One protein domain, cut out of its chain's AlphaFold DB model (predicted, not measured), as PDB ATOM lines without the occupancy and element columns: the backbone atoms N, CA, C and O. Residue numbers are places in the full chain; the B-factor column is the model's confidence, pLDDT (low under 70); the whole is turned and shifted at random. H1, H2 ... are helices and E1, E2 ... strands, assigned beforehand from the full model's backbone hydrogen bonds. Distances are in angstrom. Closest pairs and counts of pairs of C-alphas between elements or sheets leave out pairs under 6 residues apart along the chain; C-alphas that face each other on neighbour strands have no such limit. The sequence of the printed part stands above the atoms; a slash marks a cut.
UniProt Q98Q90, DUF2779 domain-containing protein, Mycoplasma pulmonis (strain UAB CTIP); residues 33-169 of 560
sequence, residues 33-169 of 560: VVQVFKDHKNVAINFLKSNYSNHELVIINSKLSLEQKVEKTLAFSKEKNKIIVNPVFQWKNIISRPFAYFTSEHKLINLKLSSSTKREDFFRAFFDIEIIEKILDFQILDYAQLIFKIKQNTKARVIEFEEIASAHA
ATOM      1  N   VAL A  33      53.945 -18.541 -27.924       47.81
ATOM      2  CA  VAL A  33      53.172 -19.274 -28.941       47.81
ATOM      3  C   VAL A  33      53.602 -20.739 -29.083       47.81
ATOM      4  O   VAL A  33      52.749 -21.584 -29.322       47.81
ATOM      5  N   VAL A  34      54.892 -21.062 -28.958       55.28
ATOM      6  CA  VAL A  34      55.380 -22.448 -29.066       55.28
ATOM      7  C   VAL A  34      54.914 -23.264 -27.862       55.28
ATOM      8  O   VAL A  34      54.459 -24.388 -28.046       55.28
ATOM      9  N   GLN A  35      54.929 -22.673 -26.664       60.19
ATOM     10  CA  GLN A  35      54.451 -23.316 -25.437       60.19
ATOM     11  C   GLN A  35      52.941 -23.601 -25.489       60.19
ATOM     12  O   GLN A  35      52.496 -24.692 -25.152       60.19
ATOM     13  N   VAL A  36      52.160 -22.672 -26.053       59.50
ATOM     14  CA  VAL A  36      50.710 -22.820 -26.285       59.50
ATOM     15  C   VAL A  36      50.356 -24.073 -27.104       59.50
ATOM     16  O   VAL A  36      49.325 -24.697 -26.856       59.50
ATOM     17  N   PHE A  37      51.193 -24.459 -28.073       65.19
ATOM     18  CA  PHE A  37      50.986 -25.694 -28.834       65.19
ATOM     19  C   PHE A  37      51.442 -26.945 -28.086       65.19
ATOM     20  O   PHE A  37      50.931 -28.012 -28.394       65.19
ATOM     21  N   LYS A  38      52.338 -26.845 -27.100       71.94
ATOM     22  CA  LYS A  38      52.696 -27.993 -26.254       71.94
ATOM     23  C   LYS A  38      51.549 -28.357 -25.311       71.94
ATOM     24  O   LYS A  38      51.146 -29.511 -25.233       71.94
ATOM     25  N   ASP A  39      50.919 -27.346 -24.718       80.44
ATOM     26  CA  ASP A  39      49.959 -27.550 -23.624       80.44
ATOM     27  C   ASP A  39      48.504 -27.730 -24.089       80.44
ATOM     28  O   ASP A  39      47.592 -27.896 -23.277       80.44
ATOM     29  N   HIS A  40      48.244 -27.699 -25.399       85.12
ATOM     30  CA  HIS A  40      46.887 -27.671 -25.950       85.12
ATOM     31  C   HIS A  40      46.009 -28.851 -25.495       85.12
ATOM     32  O   HIS A  40      44.819 -28.653 -25.242       85.12
ATOM     33  N   LYS A  41      46.578 -30.056 -25.349       89.81
ATOM     34  CA  LYS A  41      45.857 -31.233 -24.834       89.81
ATOM     35  C   LYS A  41      45.458 -31.041 -23.377       89.81
ATOM     36  O   LYS A  41      44.296 -31.239 -23.045       89.81
ATOM     37  N   ASN A  42      46.378 -30.581 -22.532       91.25
ATOM     38  CA  ASN A  42      46.098 -30.308 -21.122       91.25
ATOM     39  C   ASN A  42      45.025 -29.225 -20.969       91.25
ATOM     40  O   ASN A  42      44.108 -29.361 -20.160       91.25
ATOM     41  N   VAL A  43      45.066 -28.184 -21.802       89.88
ATOM     42  CA  VAL A  43      44.026 -27.146 -21.813       89.88
ATOM     43  C   VAL A  43      42.678 -27.701 -22.291       89.88
ATOM     44  O   VAL A  43      41.648 -27.363 -21.713       89.88
ATOM     45  N   ALA A  44      42.658 -28.590 -23.288       93.12
ATOM     46  CA  ALA A  44      41.440 -29.265 -23.741       93.12
ATOM     47  C   ALA A  44      40.852 -30.195 -22.664       93.12
ATOM     48  O   ALA A  44      39.646 -30.198 -22.438       93.12
ATOM     49  N   ILE A  45      41.699 -30.934 -21.946       95.00
ATOM     50  CA  ILE A  45      41.314 -31.774 -20.802       95.00
ATOM     51  C   ILE A  45      40.710 -30.911 -19.691       95.00
ATOM     52  O   ILE A  45      39.641 -31.227 -19.171       95.00
ATOM     53  N   ASN A  46      41.348 -29.785 -19.366       93.44
ATOM     54  CA  ASN A  46      40.829 -28.836 -18.382       93.44
ATOM     55  C   ASN A  46      39.496 -28.222 -18.820       93.44
ATOM     56  O   ASN A  46      38.615 -28.040 -17.984       93.44
ATOM     57  N   PHE A  47      39.322 -27.949 -20.117       93.94
ATOM     58  CA  PHE A  47      38.044 -27.517 -20.681       93.94
ATOM     59  C   PHE A  47      36.952 -28.575 -20.483       93.94
ATOM     60  O   PHE A  47      35.846 -28.225 -20.075       93.94
ATOM     61  N   LEU A  48      37.242 -29.857 -20.733       95.31
ATOM     62  CA  LEU A  48      36.276 -30.932 -20.488       95.31
ATOM     63  C   LEU A  48      35.924 -31.015 -18.997       95.31
ATOM     64  O   LEU A  48      34.750 -31.027 -18.643       95.31
ATOM     65  N   LYS A  49      36.934 -30.976 -18.122       95.31
ATOM     66  CA  LYS A  49      36.756 -31.029 -16.665       95.31
ATOM     67  C   LYS A  49      35.895 -29.881 -16.125       95.31
ATOM     68  O   LYS A  49      35.114 -30.094 -15.204       95.31
ATOM     69  N   SER A  50      36.053 -28.668 -16.658       93.56
ATOM     70  CA  SER A  50      35.327 -27.489 -16.173       93.56
ATOM     71  C   SER A  50      33.905 -27.385 -16.720       93.56
ATOM     72  O   SER A  50      33.012 -26.984 -15.980       93.56
ATOM     73  N   ASN A  51      33.678 -27.746 -17.987       94.56
ATOM     74  CA  ASN A  51      32.355 -27.641 -18.612       94.56
ATOM     75  C   ASN A  51      31.456 -28.849 -18.330       94.56
ATOM     76  O   ASN A  51      30.238 -28.731 -18.434       94.56
ATOM     77  N   TYR A  52      32.039 -29.985 -17.946       94.50
ATOM     78  CA  TYR A  52      31.321 -31.227 -17.674       94.50
ATOM     79  C   TYR A  52      31.625 -31.744 -16.263       94.50
ATOM     80  O   TYR A  52      32.038 -32.882 -16.062       94.50
ATOM     81  N   SER A  53      31.414 -30.891 -15.254       92.94
ATOM     82  CA  SER A  53      31.708 -31.191 -13.842       92.94
ATOM     83  C   SER A  53      30.917 -32.365 -13.259       92.94
ATOM     84  O   SER A  53      31.268 -32.876 -12.199       92.94
ATOM     85  N   ASN A  54      29.832 -32.764 -13.924       94.50
ATOM     86  CA  ASN A  54      28.957 -33.853 -13.494       94.50
ATOM     87  C   ASN A  54      29.475 -35.231 -13.936       94.50
ATOM     88  O   ASN A  54      28.880 -36.246 -13.574       94.50
ATOM     89  N   HIS A  55      30.564 -35.268 -14.706       96.00
ATOM     90  CA  HIS A  55      31.181 -36.488 -15.204       96.00
ATOM     91  C   HIS A  55      32.516 -36.753 -14.516       96.00
ATOM     92  O   HIS A  55      33.314 -35.845 -14.272       96.00
ATOM     93  N   GLU A  56      32.801 -38.026 -14.262       97.44
ATOM     94  CA  GLU A  56      34.128 -38.464 -13.846       97.44
ATOM     95  C   GLU A  56      35.057 -38.515 -15.067       97.44
ATOM     96  O   GLU A  56      34.801 -39.228 -16.041       97.44
ATOM     97  N   LEU A  57      36.154 -37.759 -15.020       97.62
ATOM     98  CA  LEU A  57      37.147 -37.742 -16.090       97.62
ATOM     99  C   LEU A  57      38.148 -38.886 -15.908       97.62
ATOM    100  O   LEU A  57      38.886 -38.919 -14.924       97.62
ATOM    101  N   VAL A  58      38.228 -39.776 -16.893       97.94
ATOM    102  CA  VAL A  58      39.170 -40.898 -16.911       97.94
ATOM    103  C   VAL A  58      40.135 -40.727 -18.073       97.94
ATOM    104  O   VAL A  58      39.718 -40.674 -19.223       97.94
ATOM    105  N   ILE A  59      41.436 -40.664 -17.798       97.62
ATOM    106  CA  ILE A  59      42.458 -40.480 -18.834       97.62
ATOM    107  C   ILE A  59      43.143 -41.818 -19.111       97.62
ATOM    108  O   ILE A  59      43.793 -42.391 -18.233       97.62
ATOM    109  N   ILE A  60      43.037 -42.310 -20.346       97.56
ATOM    110  CA  ILE A  60      43.774 -43.494 -20.788       97.56
ATOM    111  C   ILE A  60      45.237 -43.099 -21.019       97.56
ATOM    112  O   ILE A  60      45.562 -42.278 -21.876       97.56
ATOM    113  N   ASN A  61      46.133 -43.676 -20.217       94.19
ATOM    114  CA  ASN A  61      47.556 -43.345 -20.245       94.19
ATOM    115  C   ASN A  61      48.205 -43.781 -21.576       94.19
ATOM    116  O   ASN A  61      48.100 -44.939 -21.989       94.19
ATOM    117  N   SER A  62      48.922 -42.858 -22.223       88.88
ATOM    118  CA  SER A  62      49.613 -43.084 -23.498       88.88
ATOM    119  C   SER A  62      50.724 -44.137 -23.420       88.88
ATOM    120  O   SER A  62      51.024 -44.755 -24.441       88.88
ATOM    121  N   LYS A  63      51.281 -44.397 -22.230       89.25
ATOM    122  CA  LYS A  63      52.337 -45.395 -21.981       89.25
ATOM    123  C   LYS A  63      51.834 -46.844 -21.954       89.25
ATOM    124  O   LYS A  63      52.647 -47.760 -21.940       89.25
ATOM    125  N   LEU A  64      50.519 -47.065 -21.913       90.62
ATOM    126  CA  LEU A  64      49.945 -48.412 -21.945       90.62
ATOM    127  C   LEU A  64      50.098 -49.049 -23.336       90.62
ATOM    128  O   LEU A  64      50.063 -48.349 -24.354       90.62
ATOM    129  N   SER A  65      50.208 -50.380 -23.376       89.50
ATOM    130  CA  SER A  65      50.105 -51.151 -24.627       89.50
ATOM    131  C   SER A  65      48.735 -50.959 -25.285       89.50
ATOM    132  O   SER A  65      47.777 -50.534 -24.632       89.50
ATOM    133  N   LEU A  66      48.631 -51.257 -26.584       90.38
ATOM    134  CA  LEU A  66      47.372 -51.134 -27.319       90.38
ATOM    135  C   LEU A  66      46.258 -51.959 -26.656       90.38
ATOM    136  O   LEU A  66      45.181 -51.426 -26.402       90.38
ATOM    137  N   GLU A  67      46.542 -53.206 -26.280       92.06
ATOM    138  CA  GLU A  67      45.591 -54.105 -25.621       92.06
ATOM    139  C   GLU A  67      45.101 -53.533 -24.293       92.06
ATOM    140  O   GLU A  67      43.901 -53.485 -24.044       92.06
ATOM    141  N   GLN A  68      46.018 -53.031 -23.461       94.38
ATOM    142  CA  GLN A  68      45.666 -52.420 -22.177       94.38
ATOM    143  C   GLN A  68      44.825 -51.151 -22.356       94.38
ATOM    144  O   GLN A  68      43.950 -50.871 -21.535       94.38
ATOM    145  N   LYS A  69      45.087 -50.358 -23.405       96.06
ATOM    146  CA  LYS A  69      44.277 -49.175 -23.733       96.06
ATOM    147  C   LYS A  69      42.865 -49.578 -24.140       96.06
ATOM    148  O   LYS A  69      41.916 -48.973 -23.646       96.06
ATOM    149  N   VAL A  70      42.731 -50.598 -24.987       96.25
ATOM    150  CA  VAL A  70      41.435 -51.135 -25.424       96.25
ATOM    151  C   VAL A  70      40.669 -51.717 -24.238       96.25
ATOM    152  O   VAL A  70      39.541 -51.305 -23.988       96.25
ATOM    153  N   GLU A  71      41.290 -52.591 -23.445       97.06
ATOM    154  CA  GLU A  71      40.673 -53.216 -22.270       97.06
ATOM    155  C   GLU A  71      40.143 -52.169 -21.283       97.06
ATOM    156  O   GLU A  71      38.975 -52.214 -20.891       97.06
ATOM    157  N   LYS A  72      40.968 -51.170 -20.934       97.81
ATOM    158  CA  LYS A  72      40.545 -50.087 -20.037       97.81
ATOM    159  C   LYS A  72      39.439 -49.237 -20.646       97.81
ATOM    160  O   LYS A  72      38.481 -48.917 -19.949       97.81
ATOM    161  N   THR A  73      39.546 -48.885 -21.928       98.06
ATOM    162  CA  THR A  73      38.511 -48.106 -22.623       98.06
ATOM    163  C   THR A  73      37.168 -48.835 -22.561       98.06
ATOM    164  O   THR A  73      36.165 -48.230 -22.191       98.06
ATOM    165  N   LEU A  74      37.149 -50.144 -22.828       97.56
ATOM    166  CA  LEU A  74      35.932 -50.954 -22.784       97.56
ATOM    167  C   LEU A  74      35.381 -51.119 -21.367       97.56
ATOM    168  O   LEU A  74      34.166 -51.048 -21.186       97.56
ATOM    169  N   ALA A  75      36.240 -51.301 -20.362       97.56
ATOM    170  CA  ALA A  75      35.812 -51.358 -18.967       97.56
ATOM    171  C   ALA A  75      35.087 -50.066 -18.559       97.56
ATOM    172  O   ALA A  75      33.932 -50.120 -18.140       97.56
ATOM    173  N   PHE A  76      35.711 -48.909 -18.797       97.69
ATOM    174  CA  PHE A  76      35.120 -47.616 -18.453       97.69
ATOM    175  C   PHE A  76      33.905 -47.260 -19.317       97.69
ATOM    176  O   PHE A  76      33.020 -46.561 -18.838       97.69
ATOM    177  N   SER A  77      33.815 -47.757 -20.557       96.69
ATOM    178  CA  SER A  77      32.671 -47.484 -21.446       96.69
ATOM    179  C   SER A  77      31.341 -48.045 -20.932       96.69
ATOM    180  O   SER A  77      30.285 -47.552 -21.315       96.69
ATOM    181  N   LYS A  78      31.393 -49.049 -20.046       96.19
ATOM    182  CA  LYS A  78      30.219 -49.665 -19.407       96.19
ATOM    183  C   LYS A  78      29.753 -48.902 -18.166       96.19
ATOM    184  O   LYS A  78      28.658 -49.152 -17.663       96.19
ATOM    185  N   GLU A  79      30.584 -48.002 -17.649       96.44
ATOM    186  CA  GLU A  79      30.270 -47.184 -16.485       96.44
ATOM    187  C   GLU A  79      29.542 -45.909 -16.921       96.44
ATOM    188  O   GLU A  79      29.883 -45.291 -17.928       96.44
ATOM    189  N   LYS A  80      28.531 -45.485 -16.159       95.25
ATOM    190  CA  LYS A  80      27.774 -44.259 -16.456       95.25
ATOM    191  C   LYS A  80      28.511 -43.014 -15.965       95.25
ATOM    192  O   LYS A  80      29.267 -43.073 -15.001       95.25
ATOM    193  N   ASN A  81      28.206 -41.877 -16.586       95.50
ATOM    194  CA  ASN A  81      28.677 -40.537 -16.223       95.50
ATOM    195  C   ASN A  81      30.204 -40.399 -16.255       95.50
ATOM    196  O   ASN A  81      30.787 -39.726 -15.405       95.50
ATOM    197  N   LYS A  82      30.857 -41.025 -17.238       97.50
ATOM    198  CA  LYS A  82      32.299 -40.894 -17.457       97.50
ATOM    199  C   LYS A  82      32.600 -40.151 -18.742       97.50
ATOM    200  O   LYS A  82      31.891 -40.286 -19.737       97.50
ATOM    201  N   ILE A  83      33.698 -39.404 -18.716       98.06
ATOM    202  CA  ILE A  83      34.363 -38.897 -19.912       98.06
ATOM    203  C   ILE A  83      35.702 -39.607 -19.999       98.06
ATOM    204  O   ILE A  83      36.610 -39.347 -19.209       98.06
ATOM    205  N   ILE A  84      35.826 -40.512 -20.962       98.31
ATOM    206  CA  ILE A  84      37.079 -41.200 -21.244       98.31
ATOM    207  C   ILE A  84      37.879 -40.313 -22.194       98.31
ATOM    208  O   ILE A  84      37.415 -40.033 -23.293       98.31
ATOM    209  N   VAL A  85      39.065 -39.871 -21.787       97.88
ATOM    210  CA  VAL A  85      40.009 -39.092 -22.598       97.88
ATOM    211  C   VAL A  85      41.068 -40.018 -23.183       97.88
ATOM    212  O   VAL A  85      41.619 -40.868 -22.481       97.88
ATOM    213  N   ASN A  86      41.381 -39.806 -24.461       96.69
ATOM    214  CA  ASN A  86      42.204 -40.674 -25.303       96.69
ATOM    215  C   ASN A  86      41.721 -42.141 -25.338       96.69
ATOM    216  O   ASN A  86      42.552 -43.049 -25.224       96.69
ATOM    217  N   PRO A  87      40.404 -42.405 -25.460       98.00
ATOM    218  CA  PRO A  87      39.905 -43.763 -25.602       98.00
ATOM    219  C   PRO A  87      40.500 -44.426 -26.850       98.00
ATOM    220  O   PRO A  87      40.750 -43.776 -27.869       98.00
ATOM    221  N   VAL A  88      40.704 -45.739 -26.773       97.00
ATOM    222  CA  VAL A  88      41.114 -46.548 -27.920       97.00
ATOM    223  C   VAL A  88      40.112 -47.670 -28.107       97.00
ATOM    224  O   VAL A  88      39.946 -48.519 -27.234       97.00
ATOM    225  N   PHE A  89      39.461 -47.666 -29.262       95.25
ATOM    226  CA  PHE A  89      38.512 -48.691 -29.665       95.25
ATOM    227  C   PHE A  89      39.132 -49.543 -30.762       95.25
ATOM    228  O   PHE A  89      39.773 -49.018 -31.674       95.25
ATOM    229  N   GLN A  90      38.945 -50.857 -30.671       92.69
ATOM    230  CA  GLN A  90      39.465 -51.801 -31.648       92.69
ATOM    231  C   GLN A  90      38.382 -52.796 -32.055       92.69
ATOM    232  O   GLN A  90      37.842 -53.518 -31.218       92.69
ATOM    233  N   TRP A  91      38.102 -52.859 -33.356       88.56
ATOM    234  CA  TRP A  91      37.245 -53.874 -33.959       88.56
ATOM    235  C   TRP A  91      38.077 -54.685 -34.945       88.56
ATOM    236  O   TRP A  91      38.520 -54.167 -35.972       88.56
ATOM    237  N   LYS A  92      38.323 -55.962 -34.630       89.19
ATOM    238  CA  LYS A  92      39.319 -56.790 -35.337       89.19
ATOM    239  C   LYS A  92      40.697 -56.102 -35.301       89.19
ATOM    240  O   LYS A  92      41.204 -55.850 -34.213       89.19
ATOM    241  N   ASN A  93      41.276 -55.757 -36.450       82.50
ATOM    242  CA  ASN A  93      42.553 -55.039 -36.553       82.50
ATOM    243  C   ASN A  93      42.370 -53.554 -36.916       82.50
ATOM    244  O   ASN A  93      43.330 -52.883 -37.276       82.50
ATOM    245  N   ILE A  94      41.146 -53.025 -36.824       82.06
ATOM    246  CA  ILE A  94      40.838 -51.622 -37.117       82.06
ATOM    247  C   ILE A  94      40.769 -50.837 -35.809       82.06
ATOM    248  O   ILE A  94      40.090 -51.261 -34.872       82.06
ATOM    249  N   ILE A  95      41.449 -49.688 -35.754       86.56
ATOM    250  CA  ILE A  95      41.544 -48.845 -34.558       86.56
ATOM    251  C   ILE A  95      40.833 -47.506 -34.787       86.56
ATOM    252  O   ILE A  95      41.089 -46.829 -35.779       86.56
ATOM    253  N   SER A  96      40.022 -47.080 -33.816       90.75
ATOM    254  CA  SER A  96      39.509 -45.710 -33.692       90.75
ATOM    255  C   SER A  96      40.051 -45.053 -32.415       90.75
ATOM    256  O   SER A  96      40.140 -45.684 -31.356       90.75
ATOM    257  N   ARG A  97      40.469 -43.784 -32.526       95.00
ATOM    258  CA  ARG A  97      41.077 -42.987 -31.441       95.00
ATOM    259  C   ARG A  97      40.435 -41.593 -31.376       95.00
ATOM    260  O   ARG A  97      41.078 -40.608 -31.771       95.00
ATOM    261  N   PRO A  98      39.173 -41.477 -30.929       96.06
ATOM    262  CA  PRO A  98      38.596 -40.171 -30.676       96.06
ATOM    263  C   PRO A  98      39.330 -39.500 -29.506       96.06
ATOM    264  O   PRO A  98      39.987 -40.163 -28.703       96.06
ATOM    265  N   PHE A  99      39.254 -38.175 -29.393       96.88
ATOM    266  CA  PHE A  99      39.891 -37.473 -28.272       96.88
ATOM    267  C   PHE A  99      39.176 -37.737 -26.945       96.88
ATOM    268  O   PHE A  99      39.836 -37.929 -25.925       96.88
ATOM    269  N   ALA A 100      37.843 -37.757 -26.952       97.94
ATOM    270  CA  ALA A 100      37.062 -38.128 -25.783       97.94
ATOM    271  C   ALA A 100      35.782 -38.889 -26.150       97.94
ATOM    272  O   ALA A 100      35.234 -38.712 -27.240       97.94
ATOM    273  N   TYR A 101      35.310 -39.710 -25.216       98.19
ATOM    274  CA  TYR A 101      34.046 -40.436 -25.294       98.19
ATOM    275  C   TYR A 101      33.233 -40.241 -24.009       98.19
ATOM    276  O   TYR A 101      33.745 -40.458 -22.910       98.19
ATOM    277  N   PHE A 102      31.980 -39.824 -24.158       97.81
ATOM    278  CA  PHE A 102      31.031 -39.569 -23.077       97.81
ATOM    279  C   PHE A 102      30.100 -40.768 -22.940       97.81
ATOM    280  O   PHE A 102      29.316 -41.052 -23.848       97.81
ATOM    281  N   THR A 103      30.181 -41.473 -21.813       97.12
ATOM    282  CA  THR A 103      29.533 -42.782 -21.669       97.12
ATOM    283  C   THR A 103      28.029 -42.712 -21.435       97.12
ATOM    284  O   THR A 103      27.338 -43.656 -21.789       97.12
ATOM    285  N   SER A 104      27.500 -41.623 -20.867       94.88
ATOM    286  CA  SER A 104      26.049 -41.462 -20.659       94.88
ATOM    287  C   SER A 104      25.344 -40.907 -21.892       94.88
ATOM    288  O   SER A 104      24.215 -41.282 -22.187       94.88
ATOM    289  N   GLU A 105      26.008 -40.000 -22.599       95.25
ATOM    290  CA  GLU A 105      25.480 -39.310 -23.774       95.25
ATOM    291  C   GLU A 105      25.749 -40.070 -25.075       95.25
ATOM    292  O   GLU A 105      25.248 -39.668 -26.119       95.25
ATOM    293  N   HIS A 106      26.568 -41.126 -25.024       95.31
ATOM    294  CA  HIS A 106      27.079 -41.845 -26.192       95.31
ATOM    295  C   HIS A 106      27.651 -40.871 -27.230       95.31
ATOM    296  O   HIS A 106      27.330 -40.940 -28.415       95.31
ATOM    297  N   LYS A 107      28.462 -39.917 -26.762       96.06
ATOM    298  CA  LYS A 107      28.969 -38.805 -27.569       96.06
ATOM    299  C   LYS A 107      30.468 -38.903 -27.778       96.06
ATOM    300  O   LYS A 107      31.227 -39.126 -26.832       96.06
ATOM    301  N   LEU A 108      30.902 -38.664 -29.010       96.31
ATOM    302  CA  LEU A 108      32.312 -38.623 -29.387       96.31
ATOM    303  C   LEU A 108      32.795 -37.186 -29.562       96.31
ATOM    304  O   LEU A 108      32.103 -36.339 -30.123       96.31
ATOM    305  N   ILE A 109      34.018 -36.914 -29.112       96.31
ATOM    306  CA  ILE A 109      34.689 -35.635 -29.336       96.31
ATOM    307  C   ILE A 109      36.048 -35.870 -29.975       96.31
ATOM    308  O   ILE A 109      36.836 -36.682 -29.496       96.31
ATOM    309  N   ASN A 110      36.363 -35.093 -31.012       94.56
ATOM    310  CA  ASN A 110      37.691 -35.051 -31.614       94.56
ATOM    311  C   ASN A 110      38.368 -33.689 -31.459       94.56
ATOM    312  O   ASN A 110      37.795 -32.648 -31.769       94.56
ATOM    313  N   LEU A 111      39.616 -33.693 -30.986       92.94
ATOM    314  CA  LEU A 111      40.397 -32.480 -30.763       92.94
ATOM    315  C   LEU A 111      40.976 -31.958 -32.075       92.94
ATOM    316  O   LEU A 111      41.603 -32.698 -32.836       92.94
ATOM    317  N   LYS A 112      40.813 -30.655 -32.313       89.19
ATOM    318  CA  LYS A 112      41.309 -29.997 -33.513       89.19
ATOM    319  C   LYS A 112      41.963 -28.653 -33.209       89.19
ATOM    320  O   LYS A 112      41.329 -27.688 -32.787       89.19
ATOM    321  N   LEU A 113      43.251 -28.563 -33.536       84.25
ATOM    322  CA  LEU A 113      44.044 -27.334 -33.406       84.25
ATOM    323  C   LEU A 113      43.692 -26.264 -34.448       84.25
ATOM    324  O   LEU A 113      43.960 -25.078 -34.253       84.25
ATOM    325  N   SER A 114      43.105 -26.669 -35.576       81.62
ATOM    326  CA  SER A 114      42.637 -25.728 -36.586       81.62
ATOM    327  C   SER A 114      41.202 -25.316 -36.322       81.62
ATOM    328  O   SER A 114      40.297 -26.134 -36.221       81.62
ATOM    329  N   SER A 115      40.994 -24.011 -36.379       74.62
ATOM    330  CA  SER A 115      39.671 -23.406 -36.350       74.62
ATOM    331  C   SER A 115      38.833 -23.553 -37.630       74.62
ATOM    332  O   SER A 115      37.714 -23.044 -37.685       74.62
ATOM    333  N   SER A 116      39.371 -24.193 -38.672       76.88
ATOM    334  CA  SER A 116      38.627 -24.553 -39.881       76.88
ATOM    335  C   SER A 116      38.253 -26.027 -39.874       76.88
ATOM    336  O   SER A 116      39.123 -26.887 -39.743       76.88
ATOM    337  N   THR A 117      36.976 -26.322 -40.085       74.50
ATOM    338  CA  THR A 117      36.512 -27.678 -40.380       74.50
ATOM    339  C   THR A 117      36.763 -28.008 -41.856       74.50
ATOM    340  O   THR A 117      36.865 -27.111 -42.696       74.50
ATOM    341  N   LYS A 118      36.976 -29.287 -42.164       78.31
ATOM    342  CA  LYS A 118      37.293 -29.813 -43.497       78.31
ATOM    343  C   LYS A 118      36.446 -31.056 -43.766       78.31
ATOM    344  O   LYS A 118      35.995 -31.712 -42.834       78.31
ATOM    345  N   ARG A 119      36.331 -31.434 -45.044       69.94
ATOM    346  CA  ARG A 119      35.680 -32.686 -45.469       69.94
ATOM    347  C   ARG A 119      36.249 -33.924 -44.760       69.94
ATOM    348  O   ARG A 119      35.498 -34.806 -44.370       69.94
ATOM    349  N   GLU A 120      37.562 -33.942 -44.552       76.94
ATOM    350  CA  GLU A 120      38.280 -34.976 -43.797       76.94
ATOM    351  C   GLU A 120      37.700 -35.223 -42.396       76.94
ATOM    352  O   GLU A 120      37.666 -36.365 -41.951       76.94
ATOM    353  N   ASP A 121      37.173 -34.196 -41.721       81.44
ATOM    354  CA  ASP A 121      36.630 -34.394 -40.378       81.44
ATOM    355  C   ASP A 121      35.291 -35.146 -40.376       81.44
ATOM    356  O   ASP A 121      34.970 -35.791 -39.380       81.44
ATOM    357  N   PHE A 122      34.512 -35.062 -41.463       75.56
ATOM    358  CA  PHE A 122      33.295 -35.865 -41.617       75.56
ATOM    359  C   PHE A 122      33.646 -37.334 -41.804       75.56
ATOM    360  O   PHE A 122      33.044 -38.190 -41.171       75.56
ATOM    361  N   PHE A 123      34.645 -37.624 -42.641       75.00
ATOM    362  CA  PHE A 123      35.099 -38.996 -42.850       75.00
ATOM    363  C   PHE A 123      35.683 -39.597 -41.574       75.00
ATOM    364  O   PHE A 123      35.366 -40.735 -41.251       75.00
ATOM    365  N   ARG A 124      36.453 -38.811 -40.807       83.38
ATOM    366  CA  ARG A 124      36.898 -39.203 -39.465       83.38
ATOM    367  C   ARG A 124      35.718 -39.554 -38.560       83.38
ATOM    368  O   ARG A 124      35.744 -40.593 -37.919       83.38
ATOM    369  N   ALA A 125      34.699 -38.697 -38.515       83.44
ATOM    370  CA  ALA A 125      33.532 -38.924 -37.672       83.44
ATOM    371  C   ALA A 125      32.772 -40.194 -38.051       83.44
ATOM    372  O   ALA A 125      32.491 -41.013 -37.187       83.44
ATOM    373  N   PHE A 126      32.502 -40.365 -39.348       80.19
ATOM    374  CA  PHE A 126      31.860 -41.557 -39.893       80.19
ATOM    375  C   PHE A 126      32.644 -42.815 -39.515       80.19
ATOM    376  O   PHE A 126      32.077 -43.770 -38.998       80.19
ATOM    377  N   PHE A 127      33.963 -42.791 -39.718       83.06
ATOM    378  CA  PHE A 127      34.836 -43.902 -39.363       83.06
ATOM    379  C   PHE A 127      34.795 -44.218 -37.862       83.06
ATOM    380  O   PHE A 127      34.614 -45.375 -37.493       83.06
ATOM    381  N   ASP A 128      34.939 -43.208 -36.998       87.06
ATOM    382  CA  ASP A 128      34.924 -43.407 -35.547       87.06
ATOM    383  C   ASP A 128      33.579 -43.993 -35.083       87.06
ATOM    384  O   ASP A 128      33.574 -44.978 -34.349       87.06
ATOM    385  N   ILE A 129      32.448 -43.454 -35.558       87.88
ATOM    386  CA  ILE A 129      31.101 -43.949 -35.228       87.88
ATOM    387  C   ILE A 129      30.944 -45.416 -35.648       87.88
ATOM    388  O   ILE A 129      30.689 -46.267 -34.800       87.88
ATOM    389  N   GLU A 130      31.187 -45.735 -36.923       82.62
ATOM    390  CA  GLU A 130      31.007 -47.088 -37.471       82.62
ATOM    391  C   GLU A 130      31.813 -48.156 -36.727       82.62
ATOM    392  O   GLU A 130      31.354 -49.284 -36.535       82.62
ATOM    393  N   ILE A 131      33.048 -47.833 -36.340       84.69
ATOM    394  CA  ILE A 131      33.905 -48.772 -35.614       84.69
ATOM    395  C   ILE A 131      33.426 -48.935 -34.174       84.69
ATOM    396  O   ILE A 131      33.385 -50.059 -33.675       84.69
ATOM    397  N   ILE A 132      33.057 -47.842 -33.511       92.38
ATOM    398  CA  ILE A 132      32.695 -47.858 -32.093       92.38
ATOM    399  C   ILE A 132      31.339 -48.531 -31.871       92.38
ATOM    400  O   ILE A 132      31.228 -49.359 -30.968       92.38
ATOM    401  N   GLU A 133      30.340 -48.271 -32.715       91.44
ATOM    402  CA  GLU A 133      29.019 -48.910 -32.613       91.44
ATOM    403  C   GLU A 133      29.109 -50.437 -32.752       91.44
ATOM    404  O   GLU A 133      28.481 -51.174 -31.991       91.44
ATOM    405  N   LYS A 134      29.981 -50.935 -33.641       89.56
ATOM    406  CA  LYS A 134      30.244 -52.379 -33.804       89.56
ATOM    407  C   LYS A 134      30.872 -53.043 -32.581       89.56
ATOM    408  O   LYS A 134      30.834 -54.268 -32.475       89.56
ATOM    409  N   ILE A 135      31.511 -52.267 -31.708       91.31
ATOM    410  CA  ILE A 135      32.186 -52.766 -30.505       91.31
ATOM    411  C   ILE A 135      31.265 -52.673 -29.293       91.31
ATOM    412  O   ILE A 135      31.246 -53.585 -28.467       91.31
ATOM    413  N   LEU A 136      30.558 -51.552 -29.162       90.88
ATOM    414  CA  LEU A 136      29.776 -51.236 -27.976       90.88
ATOM    415  C   LEU A 136      28.337 -51.762 -28.028       90.88
ATOM    416  O   LEU A 136      27.684 -51.791 -26.988       90.88
ATOM    417  N   ASP A 137      27.872 -52.223 -29.193       88.62
ATOM    418  CA  ASP A 137      26.517 -52.756 -29.403       88.62
ATOM    419  C   ASP A 137      25.411 -51.742 -29.041       88.62
ATOM    420  O   ASP A 137      24.326 -52.081 -28.570       88.62
ATOM    421  N   PHE A 138      25.701 -50.453 -29.242       89.31
ATOM    422  CA  PHE A 138      24.733 -49.367 -29.163       89.31
ATOM    423  C   PHE A 138      25.096 -48.240 -30.123       89.31
ATOM    424  O   PHE A 138      26.242 -48.108 -30.548       89.31
ATOM    425  N   GLN A 139      24.101 -47.403 -30.404       91.56
ATOM    426  CA  GLN A 139      24.231 -46.253 -31.285       91.56
ATOM    427  C   GLN A 139      24.951 -45.088 -30.585       91.56
ATOM    428  O   GLN A 139      24.621 -44.734 -29.445       91.56
ATOM    429  N   ILE A 140      25.907 -44.477 -31.281       92.94
ATOM    430  CA  ILE A 140      26.478 -43.175 -30.931       92.94
ATOM    431  C   ILE A 140      25.427 -42.118 -31.246       92.94
ATOM    432  O   ILE A 140      24.857 -42.121 -32.328       92.94
ATOM    433  N   LEU A 141      25.147 -41.223 -30.301       90.25
ATOM    434  CA  LEU A 141      24.034 -40.273 -30.410       90.25
ATOM    435  C   LEU A 141      24.479 -38.862 -30.805       90.25
ATOM    436  O   LEU A 141      23.648 -38.052 -31.213       90.25
ATOM    437  N   ASP A 142      25.766 -38.547 -30.650       90.75
ATOM    438  CA  ASP A 142      26.310 -37.232 -30.978       90.75
ATOM    439  C   ASP A 142      27.810 -37.303 -31.307       90.75
ATOM    440  O   ASP A 142      28.558 -38.154 -30.816       90.75
ATOM    441  N   TYR A 143      28.267 -36.366 -32.134       91.75
ATOM    442  CA  TYR A 143      29.668 -36.217 -32.498       91.75
ATOM    443  C   TYR A 143      30.035 -34.740 -32.616       91.75
ATOM    444  O   TYR A 143      29.416 -33.976 -33.360       91.75
ATOM    445  N   ALA A 144      31.131 -34.353 -31.966       92.50
ATOM    446  CA  ALA A 144      31.615 -32.986 -32.008       92.50
ATOM    447  C   ALA A 144      33.129 -32.860 -32.205       92.50
ATOM    448  O   ALA A 144      33.924 -33.762 -31.947       92.50
ATOM    449  N   GLN A 145      33.546 -31.678 -32.652       90.88
ATOM    450  CA  GLN A 145      34.942 -31.270 -32.682       90.88
ATOM    451  C   GLN A 145      35.217 -30.271 -31.568       90.88
ATOM    452  O   GLN A 145      34.526 -29.262 -31.453       90.88
ATOM    453  N   LEU A 146      36.275 -30.501 -30.801       92.31
ATOM    454  CA  LEU A 146      36.786 -29.532 -29.847       92.31
ATOM    455  C   LEU A 146      37.832 -28.660 -30.542       92.31
ATOM    456  O   LEU A 146      38.954 -29.094 -30.804       92.31
ATOM    457  N   ILE A 147      37.439 -27.439 -30.890       88.94
ATOM    458  CA  ILE A 147      38.211 -26.557 -31.756       88.94
ATOM    459  C   ILE A 147      38.932 -25.483 -30.951       88.94
ATOM    460  O   ILE A 147      38.347 -24.780 -30.129       88.94
ATOM    461  N   PHE A 148      40.214 -25.309 -31.257       83.56
ATOM    462  CA  PHE A 148      41.065 -24.285 -30.668       83.56
ATOM    463  C   PHE A 148      40.681 -22.858 -31.113       83.56
ATOM    464  O   PHE A 148      40.591 -22.550 -32.311       83.56
ATOM    465  N   LYS A 149      40.506 -21.952 -30.144       81.44
ATOM    466  CA  LYS A 149      40.141 -20.544 -30.347       81.44
ATOM    467  C   LYS A 149      41.131 -19.621 -29.634       81.44
ATOM    468  O   LYS A 149      41.143 -19.509 -28.415       81.44
ATOM    469  N   ILE A 150      41.928 -18.890 -30.415       68.69
ATOM    470  CA  ILE A 150      42.776 -17.813 -29.883       68.69
ATOM    471  C   ILE A 150      41.943 -16.534 -29.780       68.69
ATOM    472  O   ILE A 150      41.546 -15.971 -30.807       68.69
ATOM    473  N   LYS A 151      41.722 -16.024 -28.565       66.62
ATOM    474  CA  LYS A 151      41.237 -14.651 -28.370       66.62
ATOM    475  C   LYS A 151      42.396 -13.676 -28.589       66.62
ATOM    476  O   LYS A 151      43.318 -13.598 -27.789       66.62
ATOM    477  N   GLN A 152      42.356 -12.921 -29.687       53.84
ATOM    478  CA  GLN A 152      43.427 -11.978 -30.052       53.84
ATOM    479  C   GLN A 152      43.474 -10.704 -29.180       53.84
ATOM    480  O   GLN A 152      44.460  -9.979 -29.250       53.84
ATOM    481  N   ASN A 153      42.451 -10.431 -28.357       53.53
ATOM    482  CA  ASN A 153      42.252  -9.125 -27.703       53.53
ATOM    483  C   ASN A 153      42.496  -9.077 -26.184       53.53
ATOM    484  O   ASN A 153      42.223  -8.051 -25.565       53.53
ATOM    485  N   THR A 154      43.008 -10.132 -25.552       46.81
ATOM    486  CA  THR A 154      43.319 -10.109 -24.113       46.81
ATOM    487  C   THR A 154      44.826  -9.999 -23.892       46.81
ATOM    488  O   THR A 154      45.607 -10.698 -24.531       46.81
ATOM    489  N   LYS A 155      45.248  -9.114 -22.974       51.91
ATOM    490  CA  LYS A 155      46.663  -8.918 -22.585       51.91
ATOM    491  C   LYS A 155      47.340 -10.210 -22.090       51.91
ATOM    492  O   LYS A 155      48.560 -10.287 -22.102       51.91
ATOM    493  N   ALA A 156      46.551 -11.216 -21.716       55.09
ATOM    494  CA  ALA A 156      46.967 -12.604 -21.580       55.09
ATOM    495  C   ALA A 156      46.405 -13.404 -22.766       55.09
ATOM    496  O   ALA A 156      45.203 -13.339 -23.038       55.09
ATOM    497  N   ARG A 157      47.249 -14.154 -23.483       58.25
ATOM    498  CA  ARG A 157      46.815 -15.077 -24.543       58.25
ATOM    499  C   ARG A 157      46.098 -16.275 -23.918       58.25
ATOM    500  O   ARG A 157      46.691 -17.330 -23.735       58.25
ATOM    501  N   VAL A 158      44.829 -16.097 -23.563       69.25
ATOM    502  CA  VAL A 158      43.998 -17.180 -23.036       69.25
ATOM    503  C   VAL A 158      43.644 -18.111 -24.192       69.25
ATOM    504  O   VAL A 158      43.072 -17.683 -25.201       69.25
ATOM    505  N   ILE A 159      44.024 -19.376 -24.047       71.19
ATOM    506  CA  ILE A 159      43.584 -20.453 -24.926       71.19
ATOM    507  C   ILE A 159      42.178 -20.849 -24.495       71.19
ATOM    508  O   ILE A 159      41.960 -21.201 -23.337       71.19
ATOM    509  N   GLU A 160      41.239 -20.834 -25.434       82.00
ATOM    510  CA  GLU A 160      39.905 -21.378 -25.220       82.00
ATOM    511  C   GLU A 160      39.622 -22.461 -26.252       82.00
ATOM    512  O   GLU A 160      40.111 -22.416 -27.386       82.00
ATOM    513  N   PHE A 161      38.797 -23.420 -25.856       88.06
ATOM    514  CA  PHE A 161      38.206 -24.372 -26.775       88.06
ATOM    515  C   PHE A 161      36.723 -24.067 -26.944       88.06
ATOM    516  O   PHE A 161      36.065 -23.544 -26.047       88.06
ATOM    517  N   GLU A 162      36.213 -24.356 -28.131       89.50
ATOM    518  CA  GLU A 162      34.792 -24.317 -28.434       89.50
ATOM    519  C   GLU A 162      34.421 -25.649 -29.063       89.50
ATOM    520  O   GLU A 162      35.115 -26.147 -29.951       89.50
ATOM    521  N   GLU A 163      33.333 -26.232 -28.586       90.44
ATOM    522  CA  GLU A 163      32.800 -27.449 -29.162       90.44
ATOM    523  C   GLU A 163      31.919 -27.117 -30.373       90.44
ATOM    524  O   GLU A 163      31.075 -26.219 -30.319       90.44
ATOM    525  N   ILE A 164      32.133 -27.818 -31.485       87.12
ATOM    526  CA  ILE A 164      31.397 -27.616 -32.730       87.12
ATOM    527  C   ILE A 164      30.920 -28.969 -33.261       87.12
ATOM    528  O   ILE A 164      31.724 -29.789 -33.696       87.12
ATOM    529  N   ALA A 165      29.604 -29.172 -33.292       82.31
ATOM    530  CA  ALA A 165      28.954 -30.368 -33.850       82.31
ATOM    531  C   ALA A 165      28.722 -30.292 -35.374       82.31
ATOM    532  O   ALA A 165      28.076 -31.145 -35.971       82.31
ATOM    533  N   SER A 166      29.228 -29.244 -36.029       76.75
ATOM    534  CA  SER A 166      29.040 -29.008 -37.461       76.75
ATOM    535  C   SER A 166      30.358 -28.796 -38.190       76.75
ATOM    536  O   SER A 166      31.298 -28.187 -37.672       76.75
ATOM    537  N   ALA A 167      30.417 -29.262 -39.430       70.25
ATOM    538  CA  ALA A 167      31.545 -29.030 -40.314       70.25
ATOM    539  C   ALA A 167      31.076 -28.434 -41.646       70.25
ATOM    540  O   ALA A 167      29.894 -28.434 -41.985       70.25
ATOM    541  N   HIS A 168      32.003 -27.826 -42.380       69.06
ATOM    542  CA  HIS A 168      31.688 -27.226 -43.669       69.06
ATOM    543  C   HIS A 168      31.800 -28.297 -44.762       69.06
ATOM    544  O   HIS A 168      32.895 -28.786 -45.036       69.06
ATOM    545  N   ALA A 169      30.690 -28.634 -45.424       56.12
ATOM    546  CA  ALA A 169      30.642 -29.730 -46.404       56.12
ATOM    547  C   ALA A 169      31.543 -29.509 -47.638       56.12
ATOM    548  O   ALA A 169      32.093 -30.454 -48.197       56.12
TER     549      ALA A 169
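Overview. This is residues 33 to 169 of the 560 residues of the protein "DUF2779 domain-containing protein" of Mycoplasma pulmonis (strain UAB CTIP) (UniProt Q98Q90). A six-stranded sheet, curled like part of a barrel, wraps round helix H2 on one face, while H3 and H4 cover the other face, giving three layers. The small hairpin E3 and E4 packs on H3 and H4, and the hairpin E7 and E8 reaches away to the opposite end of the length. The printed part has 137 residues, with four named helices and nine named strands in the order H1 H2 E1 H3 E2 E3 E4 E5 E6 H4 E7 E8 E9. The sheet, order E1 E2 E5 E6 E7 E8, is mixed and so is the class, helices and strands. The whole is compact, with a radius of gyration of the C-alphas of 15.2 A and spans of 48 by 32 by 27 A.

Along the chain. H1, residues 33 to 38, begins at C-alpha 33 (53.172, -19.274, -28.941). Then come H2, residues 40 to 51, 16.3 A long; E1, 56 to 59; H3, 66 to 77, 16.2 A; E2, 82 to 85; E3, 89 to 91; E4, 94 to 96; E5, 100 to 102; and E6, 107 to 112, 16.3 A. H4, residues 119 to 136, is 26.2 A long, and E7, 142 to 150, is 25.5 A. E8, 159 to 164, is 16.1 A, and E9, 166 to 168, ends at C-alpha 168 (31.688, -27.226, -43.669).

Arrangement. In the strongly twisted sheet E1 and E2 are parallel, with N 58 and O 83 2.9 A apart, within hydrogen-bond range. E2 and E5 are antiparallel (N 84 and O 101, 2.9 A), as are the hairpins E5 and E6 (N 100 and O 109, 2.9 A) and E7 and E8 (N 147 and O 162, 2.8 A). E6 and E7 are parallel (N 110 and O 144, 2.9 A). E1, H3, E2 and E6, H4, E7 are strand-helix-strand units, two parallel neighbours joined through a helix, both crossovers right-handed. The sheet curls round H2; the closest C-alphas of H2 and E8 are those of Ala 44 and Phe 161, 6.6 A apart. On the opposite face, H3 lies over E2 and along the strands at a height over the sheet of 10.5 A, and H4 lies over E6 and E7, slantwise, at 9.8 A. The antiparallel hairpin E3 and E4 has N 89 and O 96 3.0 A apart; the closest C-alphas of E3 and H4, Trp 91 and Ile 135, are 6.2 A apart. H1 is not on the sheet. E8 runs on into E9 at 90 degrees, and E9 pairs with no named strand. In H1, H2 and H3 every O i to N i+4 pair is within hydrogen-bond range; in H4, 12 of 14.

Size, cuts and confidence. The C-alphas farthest apart, Lys 92 and Lys 155, are 50.1 A apart. The printed part has no cut and no long link. Mean pLDDT of the printed part is 86.5; it is under 70 at residues 33 to 37, 119, 150 to 158 and 168 to 169.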